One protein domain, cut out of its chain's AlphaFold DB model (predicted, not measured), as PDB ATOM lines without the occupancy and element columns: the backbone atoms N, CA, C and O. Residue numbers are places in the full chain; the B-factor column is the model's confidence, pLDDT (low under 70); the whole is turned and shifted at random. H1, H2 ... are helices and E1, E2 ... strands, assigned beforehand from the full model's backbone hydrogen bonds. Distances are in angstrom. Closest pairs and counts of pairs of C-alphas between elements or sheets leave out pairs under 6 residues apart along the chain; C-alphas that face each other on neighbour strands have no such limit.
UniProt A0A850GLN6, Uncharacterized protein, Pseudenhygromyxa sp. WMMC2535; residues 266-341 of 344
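Overview. This is residues 266 to 341 of the 344 residues of an uncharacterized protein of Pseudenhygromyxa sp. WMMC2535 (UniProt A0A850GLN6). The domain is a rod of two unequal parts set end to end: a hairpin of two strands, E1 and E2, reaches out at one end, with the short helix H1 near the first residue of E1, and the helices H2 to H5 make a cluster at the other end. In that cluster H3 and H5 pack on each other at a steep angle, H4 packs on H3, and H2 packs on H5. The printed part has 76 residues with five named helices and two named strands, in the order H1, E1, E2, H2, H3, H4, H5; the sheet is E1 - E2, antiparallel, and the class is mixed, helices and strands. It is only just compact, close to loose, with a radius of gyration of the C-alphas of 13.3 A and spans of 44 by 18 by 17 A.

Arrangement. E1, residues 279 to 284, and E2, residues 287 to 289, form an antiparallel hairpin with 150 degrees between their directions. N 281 and O 289 are 2.9 A apart and N 287 and O 284 are 3.0 A apart, both within hydrogen-bond range. H1, residues 267 to 270, comes closest to E1 at the C-alphas of Cys 267 and Thr 279, 5.3 A apart, and it touches no helix. H5, residues 330 to 338, touches H2, residues 296 to 299, with the C-alphas of Cys 299 and Val 333 closest at 5.5 A. H3, residues 310 to 319, touches H5 at a steep tilt of 69 degrees, only just short of about perpendicular, opposite ways; their closest C-alphas, of Val 316 and Ala 336, are 6.1 A apart. H4, residues 321 to 325, touches H3, with the C-alphas of Cys 317 and Cys 324 closest at 5.6 A. Residues 302 to 303 pair with residues 327 to 328, antiparallel. Every O i to N i+4 pair is within hydrogen-bond range in H3, H4 and H5; H1 and H2 are too short for such a pair, and each has 1 O i to N i+3 pair, within range.

Along the chain. E1 runs 14.6 A from C-alpha 279 at (-18.682, 42.183, 49.142) to C-alpha 284, and E2 runs 6.4 A. H3 runs 14.4 A from C-alpha 310 at (-18.936, 32.100, 33.043). H5 runs 12.0 A and ends with C-alpha 338 at (-26.846, 21.527, 43.015). H1, H2 and H4 measure 5.0 A, 6.2 A and 6.1 A.

Size, cuts and confidence. The two C-alphas farthest apart, of Cys 285 and Asn 326, are 44.5 A apart. The printed part has no cut and no long link. Its mean pLDDT is 94.4, and no printed residue is under 70.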
ATOM      1  N   SER A 266     -14.193  42.821  46.672       92.62
ATOM      2  CA  SER A 266     -15.231  42.391  45.731       92.62
ATOM      3  C   SER A 266     -15.254  40.866  45.659       92.62
ATOM      4  O   SER A 266     -14.210  40.248  45.454       92.62
ATOM      5  N   CYS A 267     -16.431  40.251  45.783       94.69
ATOM      6  CA  CYS A 267     -16.555  38.791  45.733       94.69
ATOM      7  C   CYS A 267     -16.051  38.197  44.411       94.69
ATOM      8  O   CYS A 267     -15.389  37.164  44.430       94.69
ATOM      9  N   ALA A 268     -16.262  38.899  43.294       93.88
ATOM     10  CA  ALA A 268     -15.754  38.494  41.981       93.88
ATOM     11  C   ALA A 268     -14.217  38.483  41.897       93.88
ATOM     12  O   ALA A 268     -13.646  37.852  41.020       93.88
ATOM     13  N   THR A 269     -13.520  39.193  42.789       92.00
ATOM     14  CA  THR A 269     -12.051  39.148  42.871       92.00
ATOM     15  C   THR A 269     -11.567  38.046  43.811       92.00
ATOM     16  O   THR A 269     -10.455  37.555  43.648       92.00
ATOM     17  N   VAL A 270     -12.388  37.664  44.793       92.31
ATOM     18  CA  VAL A 270     -12.073  36.594  45.749       92.31
ATOM     19  C   VAL A 270     -12.122  35.233  45.068       92.31
ATOM     20  O   VAL A 270     -11.201  34.440  45.227       92.31
ATOM     21  N   ASP A 271     -13.192  34.982  44.319       93.88
ATOM     22  CA  ASP A 271     -13.353  33.776  43.514       93.88
ATOM     23  C   ASP A 271     -14.260  34.100  42.309       93.88
ATOM     24  O   ASP A 271     -15.488  34.101  42.454       93.88
ATOM     25  N   PRO A 272     -13.672  34.429  41.140       94.69
ATOM     26  CA  PRO A 272     -14.427  34.767  39.934       94.69
ATOM     27  C   PRO A 272     -15.188  33.577  39.334       94.69
ATOM     28  O   PRO A 272     -16.090  33.801  38.531       94.69
ATOM     29  N   ASP A 273     -14.845  32.340  39.709       94.81
ATOM     30  CA  ASP A 273     -15.487  31.129  39.184       94.81
ATOM     31  C   ASP A 273     -16.741  30.751  39.988       94.81
ATOM     32  O   ASP A 273     -17.562  29.962  39.521       94.81
ATOM     33  N   THR A 274     -16.916  31.343  41.173       95.00
ATOM     34  CA  THR A 274     -18.067  31.092  42.052       95.00
ATOM     35  C   THR A 274     -18.949  32.330  42.225       95.00
ATOM     36  O   THR A 274     -20.176  32.217  42.264       95.00
ATOM     37  N   TYR A 275     -18.370  33.531  42.333       96.38
ATOM     38  CA  TYR A 275     -19.108  34.744  42.698       96.38
ATOM     39  C   TYR A 275     -19.034  35.828  41.624       96.38
ATOM     40  O   TYR A 275     -17.984  36.095  41.051       96.38
ATOM     41  N   SER A 276     -20.144  36.544  41.438       95.69
ATOM     42  CA  SER A 276     -20.209  37.714  40.552       95.69
ATOM     43  C   SER A 276     -20.535  39.000  41.310       95.69
ATOM     44  O   SER A 276     -20.030  40.077  40.988       95.69
ATOM     45  N   THR A 277     -21.340  38.905  42.374       94.00
ATOM     46  CA  THR A 277     -21.783  40.085  43.124       94.00
ATOM     47  C   THR A 277     -21.581  39.928  44.625       94.00
ATOM     48  O   THR A 277     -21.364  38.830  45.140       94.00
ATOM     49  N   GLY A 278     -21.643  41.060  45.328       94.06
ATOM     50  CA  GLY A 278     -21.470  41.133  46.773       94.06
ATOM     51  C   GLY A 278     -20.100  41.653  47.199       94.06
ATOM     52  O   GLY A 278     -19.219  41.955  46.389       94.06
ATOM     53  N   THR A 279     -19.933  41.763  48.512       95.19
ATOM     54  CA  THR A 279     -18.682  42.183  49.142       95.19
ATOM     55  C   THR A 279     -18.282  41.151  50.181       95.19
ATOM     56  O   THR A 279     -19.031  40.894  51.123       95.19
ATOM     57  N   ALA A 280     -17.093  40.581  50.021       93.56
ATOM     58  CA  ALA A 280     -16.501  39.708  51.012       93.56
ATOM     59  C   ALA A 280     -15.919  40.576  52.133       93.56
ATOM     60  O   ALA A 280     -15.081  41.450  51.894       93.56
ATOM     61  N   THR A 281     -16.390  40.380  53.362       91.94
ATOM     62  CA  THR A 281     -15.986  41.221  54.491       91.94
ATOM     63  C   THR A 281     -14.767  40.630  55.184       91.94
ATOM     64  O   THR A 281     -14.851  39.536  55.750       91.94
ATOM     65  N   CYS A 282     -13.656  41.361  55.185       87.69
ATOM     66  CA  CYS A 282     -12.458  41.000  55.935       87.69
ATOM     67  C   CYS A 282     -12.643  41.438  57.392       87.69
ATOM     68  O   CYS A 282     -12.385  42.582  57.757       87.69
ATOM     69  N   SER A 283     -13.221  40.551  58.209       76.06
ATOM     70  CA  SER A 283     -13.584  40.865  59.606       76.06
ATOM     71  C   SER A 283     -12.364  40.877  60.530       76.06
ATOM     72  O   SER A 283     -12.354  41.548  61.558       76.06
ATOM     73  N   SER A 284     -11.332  40.131  60.146       75.88
ATOM     74  CA  SER A 284      -9.968  40.191  60.662       75.88
ATOM     75  C   SER A 284      -9.026  39.926  59.487       75.88
ATOM     76  O   SER A 284      -9.439  39.243  58.548       75.88
ATOM     77  N   CYS A 285      -7.758  40.356  59.545       82.56
ATOM     78  CA  CYS A 285      -6.781  40.037  58.487       82.56
ATOM     79  C   CYS A 285      -6.652  38.531  58.232       82.56
ATOM     80  O   CYS A 285      -6.108  38.109  57.228       82.56
ATOM     81  N   THR A 286      -7.107  37.696  59.160       86.81
ATOM     82  CA  THR A 286      -6.990  36.239  59.118       86.81
ATOM     83  C   THR A 286      -8.268  35.535  58.671       86.81
ATOM     84  O   THR A 286      -8.281  34.309  58.573       86.81
ATOM     85  N   SER A 287      -9.360  36.272  58.436       88.12
ATOM     86  CA  SER A 287     -10.640  35.679  58.058       88.12
ATOM     87  C   SER A 287     -11.414  36.539  57.063       88.12
ATOM     88  O   SER A 287     -11.772  37.691  57.316       88.12
ATOM     89  N   LEU A 288     -11.729  35.917  55.932       90.69
ATOM     90  CA  LEU A 288     -12.564  36.494  54.897       90.69
ATOM     91  C   LEU A 288     -13.949  35.852  54.953       90.69
ATOM     92  O   LEU A 288     -14.085  34.635  54.838       90.69
ATOM     93  N   ASN A 289     -14.981  36.669  55.143       92.62
ATOM     94  CA  ASN A 289     -16.362  36.206  55.158       92.62
ATOM     95  C   ASN A 289     -17.008  36.457  53.793       92.62
ATOM     96  O   ASN A 289     -17.206  37.603  53.391       92.62
ATOM     97  N   THR A 290     -17.354  35.372  53.104       93.44
ATOM     98  CA  THR A 290     -18.003  35.379  51.788       93.44
ATOM     99  C   THR A 290     -19.521  35.208  51.862       93.44
ATOM    100  O   THR A 290     -20.169  35.038  50.841       93.44
ATOM    101  N   GLY A 291     -20.141  35.285  53.043       93.69
ATOM    102  CA  GLY A 291     -21.580  35.048  53.216       93.69
ATOM    103  C   GLY A 291     -22.496  36.084  52.550       93.69
ATOM    104  O   GLY A 291     -23.702  35.877  52.496       93.69
ATOM    105  N   SER A 292     -21.946  37.201  52.065       94.19
ATOM    106  CA  SER A 292     -22.663  38.181  51.228       94.19
ATOM    107  C   SER A 292     -22.341  38.047  49.736       94.19
ATOM    108  O   SER A 292     -22.817  38.855  48.943       94.19
ATOM    109  N   CYS A 293     -21.500  37.081  49.361       96.19
ATOM    110  CA  CYS A 293     -21.146  36.803  47.980       96.19
ATOM    111  C   CYS A 293     -22.200  35.917  47.327       96.19
ATOM    112  O   CYS A 293     -22.654  34.949  47.934       96.19
ATOM    113  N   THR A 294     -22.561  36.234  46.087       96.56
ATOM    114  CA  THR A 294     -23.525  35.444  45.316       96.56
ATOM    115  C   THR A 294     -23.054  35.257  43.882       96.56
ATOM    116  O   THR A 294     -22.327  36.094  43.328       96.56
ATOM    117  N   SER A 295     -23.533  34.195  43.240       96.69
ATOM    118  CA  SER A 295     -23.323  33.948  41.808       96.69
ATOM    119  C   SER A 295     -24.175  34.858  40.906       96.69
ATOM    120  O   SER A 295     -24.304  34.611  39.712       96.69
ATOM    121  N   GLY A 296     -24.760  35.933  41.450       94.94
ATOM    122  CA  GLY A 296     -25.507  36.925  40.677       94.94
ATOM    123  C   GLY A 296     -26.732  36.324  39.988       94.94
ATOM    124  O   GLY A 296     -27.536  35.628  40.614       94.94
ATOM    125  N   THR A 297     -26.884  36.605  38.694       95.88
ATOM    126  CA  THR A 297     -28.045  36.170  37.907       95.88
ATOM    127  C   THR A 297     -28.155  34.656  37.726       95.88
ATOM    128  O   THR A 297     -29.259  34.190  37.451       95.88
ATOM    129  N   CYS A 298     -27.097  33.874  37.990       95.75
ATOM    130  CA  CYS A 298     -27.147  32.404  37.943       95.75
ATOM    131  C   CYS A 298     -28.196  31.827  38.915       95.75
ATOM    132  O   CYS A 298     -28.773  30.774  38.662       95.75
ATOM    133  N   CYS A 299     -28.494  32.556  39.996       95.94
ATOM    134  CA  CYS A 299     -29.465  32.186  41.028       95.94
ATOM    135  C   CYS A 299     -30.913  32.590  40.705       95.94
ATOM    136  O   CYS A 299     -31.803  32.467  41.550       95.94
ATOM    137  N   THR A 300     -31.171  33.150  39.522       95.94
ATOM    138  CA  THR A 300     -32.485  33.685  39.158       95.94
ATOM    139  C   THR A 300     -32.862  33.302  37.740       95.94
ATOM    140  O   THR A 300     -32.046  33.383  36.833       95.94
ATOM    141  N   SER A 301     -34.126  32.943  37.518       96.00
ATOM    142  CA  SER A 301     -34.614  32.671  36.167       96.00
ATOM    143  C   SER A 301     -34.548  33.921  35.277       96.00
ATOM    144  O   SER A 301     -34.899  35.024  35.705       96.00
ATOM    145  N   GLY A 302     -34.148  33.740  34.022       94.62
ATOM    146  CA  GLY A 302     -33.883  34.804  33.063       94.62
ATOM    147  C   GLY A 302     -33.930  34.329  31.611       94.62
ATOM    148  O   GLY A 302     -34.556  33.326  31.278       94.62
ATOM    149  N   SER A 303     -33.282  35.087  30.726       94.69
ATOM    150  CA  SER A 303     -33.155  34.721  29.307       94.69
ATOM    151  C   SER A 303     -32.161  33.570  29.124       94.69
ATOM    152  O   SER A 303     -31.408  33.257  30.042       94.69
ATOM    153  N   ALA A 304     -32.127  32.954  27.942       93.75
ATOM    154  CA  ALA A 304     -31.130  31.934  27.610       93.75
ATOM    155  C   ALA A 304     -29.705  32.395  27.980       93.75
ATOM    156  O   ALA A 304     -29.316  33.515  27.638       93.75
ATOM    157  N   GLY A 305     -28.973  31.556  28.713       90.50
ATOM    158  CA  GLY A 305     -27.609  31.824  29.170       90.50
ATOM    159  C   GLY A 305     -27.473  32.970  30.178       90.50
ATOM    160  O   GLY A 305     -26.415  33.585  30.264       90.50
ATOM    161  N   THR A 306     -28.537  33.309  30.915       90.25
ATOM    162  CA  THR A 306     -28.470  34.332  31.970       90.25
ATOM    163  C   THR A 306     -27.777  33.756  33.202       90.25
ATOM    164  O   THR A 306     -28.416  33.159  34.059       90.25
ATOM    165  N   CYS A 307     -26.461  33.924  33.268       96.12
ATOM    166  CA  CYS A 307     -25.648  33.640  34.441       96.12
ATOM    167  C   CYS A 307     -24.398  34.525  34.378       96.12
ATOM    168  O   CYS A 307     -23.698  34.539  33.370       96.12
ATOM    169  N   ASP A 308     -24.145  35.299  35.435       95.50
ATOM    170  CA  ASP A 308     -23.053  36.284  35.464       95.50
ATOM    171  C   ASP A 308     -21.670  35.659  35.724       95.50
ATOM    172  O   ASP A 308     -20.672  36.379  35.761       95.50
ATOM    173  N   VAL A 309     -21.615  34.349  35.975       97.06
ATOM    174  CA  VAL A 309     -20.390  33.598  36.260       97.06
ATOM    175  C   VAL A 309     -20.166  32.602  35.127       97.06
ATOM    176  O   VAL A 309     -20.858  31.586  35.048       97.06
ATOM    177  N   ASP A 310     -19.192  32.884  34.261       96.25
ATOM    178  CA  ASP A 310     -18.936  32.100  33.043       96.25
ATOM    179  C   ASP A 310     -18.677  30.614  33.348       96.25
ATOM    180  O   ASP A 310     -19.187  29.741  32.650       96.25
ATOM    181  N   ALA A 311     -17.960  30.310  34.436       96.88
ATOM    182  CA  ALA A 311     -17.681  28.932  34.846       96.88
ATOM    183  C   ALA A 311     -18.959  28.136  35.183       96.88
ATOM    184  O   ALA A 311     -19.081  26.964  34.820       96.88
ATOM    185  N   ILE A 312     -19.930  28.779  35.842       97.50
ATOM    186  CA  ILE A 312     -21.224  28.169  36.180       97.50
ATOM    187  C   ILE A 312     -22.081  28.050  34.920       97.50
ATOM    188  O   ILE A 312     -22.688  27.004  34.693       97.50
ATOM    189  N   LEU A 313     -22.099  29.090  34.084       96.81
ATOM    190  CA  LEU A 313     -22.823  29.081  32.818       96.81
ATOM    191  C   LEU A 313     -22.364  27.915  31.932       96.81
ATOM    192  O   LEU A 313     -23.195  27.115  31.506       96.81
ATOM    193  N   ASP A 314     -21.056  27.773  31.713       97.12
ATOM    194  CA  ASP A 314     -20.479  26.704  30.894       97.12
ATOM    195  C   ASP A 314     -20.799  25.308  31.451       97.12
ATOM    196  O   ASP A 314     -21.090  24.383  30.685       97.12
ATOM    197  N   CYS A 315     -20.782  25.151  32.779       97.88
ATOM    198  CA  CYS A 315     -21.157  23.907  33.446       97.88
ATOM    199  C   CYS A 315     -22.625  23.543  33.186       97.88
ATOM    200  O   CYS A 315     -22.902  22.440  32.706       97.88
ATOM    201  N   VAL A 316     -23.554  24.477  33.418       97.56
ATOM    202  CA  VAL A 316     -24.988  24.244  33.192       97.56
ATOM    203  C   VAL A 316     -25.262  23.986  31.710       97.56
ATOM    204  O   VAL A 316     -25.942  23.020  31.384       97.56
ATOM    205  N   CYS A 317     -24.654  24.740  30.785       97.00
ATOM    206  CA  CYS A 317     -24.802  24.497  29.343       97.00
ATOM    207  C   CYS A 317     -24.361  23.091  28.913       97.00
ATOM    208  O   CYS A 317     -24.895  22.538  27.947       97.00
ATOM    209  N   ALA A 318     -23.346  22.533  29.578       97.25
ATOM    210  CA  ALA A 318     -22.851  21.194  29.288       97.25
ATOM    211  C   ALA A 318     -23.792  20.094  29.804       97.25
ATOM    212  O   ALA A 318     -23.814  19.002  29.225       97.25
ATOM    213  N   LEU A 319     -24.556  20.371  30.865       96.25
ATOM    214  CA  LEU A 319     -25.570  19.475  31.425       96.25
ATOM    215  C   LEU A 319     -26.888  19.574  30.647       96.25
ATOM    216  O   LEU A 319     -27.400  18.550  30.184       96.25
ATOM    217  N   ASP A 320     -27.371  20.797  30.427       96.38
ATOM    218  CA  ASP A 320     -28.585  21.096  29.676       96.38
ATOM    219  C   ASP A 320     -28.397  22.265  28.690       96.38
ATOM    220  O   ASP A 320     -28.430  23.453  29.020       96.38
ATOM    221  N   SER A 321     -28.305  21.920  27.402       96.19
ATOM    222  CA  SER A 321     -28.272  22.898  26.303       96.19
ATOM    223  C   SER A 321     -29.504  23.818  26.250       96.19
ATOM    224  O   SER A 321     -29.423  24.920  25.703       96.19
ATOM    225  N   TYR A 322     -30.650  23.409  26.815       96.31
ATOM    226  CA  TYR A 322     -31.861  24.232  26.840       96.31
ATOM    227  C   TYR A 322     -31.641  25.544  27.598       96.31
ATOM    228  O   TYR A 322     -32.081  26.597  27.119       96.31
ATOM    229  N   CYS A 323     -30.904  25.494  28.711       96.69
ATOM    230  CA  CYS A 323     -30.582  26.650  29.541       96.69
ATOM    231  C   CYS A 323     -29.828  27.742  28.772       96.69
ATOM    232  O   CYS A 323     -29.999  28.932  29.048       96.69
ATOM    233  N   CYS A 324     -29.061  27.355  27.750       95.50
ATOM    234  CA  CYS A 324     -28.187  28.256  26.997       95.50
ATOM    235  C   CYS A 324     -28.749  28.658  25.634       95.50
ATOM    236  O   CYS A 324     -28.496  29.769  25.172       95.50
ATOM    237  N   ASP A 325     -29.585  27.810  25.031       95.81
ATOM    238  CA  ASP A 325     -30.169  28.075  23.715       95.81
ATOM    239  C   ASP A 325     -31.586  28.666  23.777       95.81
ATOM    240  O   ASP A 325     -32.027  29.306  22.818       95.81
ATOM    241  N   ASN A 326     -32.333  28.439  24.865       95.75
ATOM    242  CA  ASN A 326     -33.762  28.764  24.921       95.75
ATOM    243  C   ASN A 326     -34.135  29.661  26.099       95.75
ATOM    244  O   ASN A 326     -34.664  30.753  25.876       95.75
ATOM    245  N   ASN A 327     -33.918  29.209  27.336       96.25
ATOM    246  CA  ASN A 327     -34.335  29.960  28.517       96.25
ATOM    247  C   ASN A 327     -33.636  29.469  29.788       96.25
ATOM    248  O   ASN A 327     -33.547  28.267  29.993       96.25
ATOM    249  N   TRP A 328     -33.261  30.392  30.674       97.06
ATOM    250  CA  TRP A 328     -32.771  30.063  32.013       97.06
ATOM    251  C   TRP A 328     -33.957  30.010  32.984       97.06
ATOM    252  O   TRP A 328     -34.422  31.044  33.463       97.06
ATOM    253  N   ASP A 329     -34.548  28.837  33.201       96.12
ATOM    254  CA  ASP A 329     -35.707  28.672  34.091       96.12
ATOM    255  C   ASP A 329     -35.306  28.169  35.490       96.12
ATOM    256  O   ASP A 329     -34.165  28.329  35.909       96.12
ATOM    257  N   SER A 330     -36.257  27.654  36.275       96.12
ATOM    258  CA  SER A 330     -35.964  27.142  37.618       96.12
ATOM    259  C   SER A 330     -35.131  25.861  37.601       96.12
ATOM    260  O   SER A 330     -34.423  25.621  38.565       96.12
ATOM    261  N   ILE A 331     -35.202  25.060  36.533       96.25
ATOM    262  CA  ILE A 331     -34.390  23.844  36.405       96.25
ATOM    263  C   ILE A 331     -32.929  24.248  36.218       96.25
ATOM    264  O   ILE A 331     -32.071  23.726  36.915       96.25
ATOM    265  N   CYS A 332     -32.664  25.256  35.384       97.38
ATOM    266  CA  CYS A 332     -31.317  25.804  35.208       97.38
ATOM    267  C   CYS A 332     -30.736  26.375  36.511       97.38
ATOM    268  O   CYS A 332     -29.543  26.251  36.760       97.38
ATOM    269  N   VAL A 333     -31.573  27.000  37.351       97.06
ATOM    270  CA  VAL A 333     -31.155  27.492  38.675       97.06
ATOM    271  C   VAL A 333     -30.845  26.330  39.624       97.06
ATOM    272  O   VAL A 333     -29.824  26.376  40.305       97.06
ATOM    273  N   ASP A 334     -31.681  25.287  39.649       96.81
ATOM    274  CA  ASP A 334     -31.436  24.094  40.466       96.81
ATOM    275  C   ASP A 334     -30.136  23.388  40.025       96.81
ATOM    276  O   ASP A 334     -29.299  23.081  40.866       96.81
ATOM    277  N   GLU A 335     -29.903  23.223  38.716       96.44
ATOM    278  CA  GLU A 335     -28.647  22.685  38.161       96.44
ATOM    279  C   GLU A 335     -27.443  23.574  38.510       96.44
ATOM    280  O   GLU A 335     -26.379  23.079  38.895       96.44
ATOM    281  N   ALA A 336     -27.607  24.900  38.438       96.69
ATOM    282  CA  ALA A 336     -26.561  25.838  38.821       96.69
ATOM    283  C   ALA A 336     -26.139  25.637  40.284       96.69
ATOM    284  O   ALA A 336     -24.942  25.578  40.562       96.69
ATOM    285  N   THR A 337     -27.088  25.510  41.216       96.06
ATOM    286  CA  THR A 337     -26.804  25.352  42.652       96.06
ATOM    287  C   THR A 337     -26.347  23.938  43.019       96.06
ATOM    288  O   THR A 337     -25.343  23.789  43.717       96.06
ATOM    289  N   ASP A 338     -27.054  22.906  42.560       96.56
ATOM    290  CA  ASP A 338     -26.846  21.527  43.015       96.56
ATOM    291  C   ASP A 338     -25.692  20.826  42.284       96.56
ATOM    292  O   ASP A 338     -24.964  20.042  42.904       96.56
ATOM    293  N   ASP A 339     -25.490  21.124  40.996       96.62
ATOM    294  CA  ASP A 339     -24.515  20.427  40.149       96.62
ATOM    295  C   ASP A 339     -23.294  21.291  39.791       96.62
ATOM    296  O   ASP A 339     -22.187  20.760  39.657       96.62
ATOM    297  N   CYS A 340     -23.464  22.613  39.680       96.62
ATOM    298  CA  CYS A 340     -22.409  23.536  39.240       96.62
ATOM    299  C   CYS A 340     -21.863  24.466  40.338       96.62
ATOM    300  O   CYS A 340     -20.956  25.253  40.072       96.62
ATOM    301  N   GLY A 341     -22.348  24.348  41.578       94.81
ATOM    302  CA  GLY A 341     -21.770  25.027  42.743       94.81
ATOM    303  C   GLY A 341     -22.108  26.515  42.876       94.81
ATOM    304  O   GLY A 341     -21.389  27.236  43.568       94.81
TER     305      GLY A 341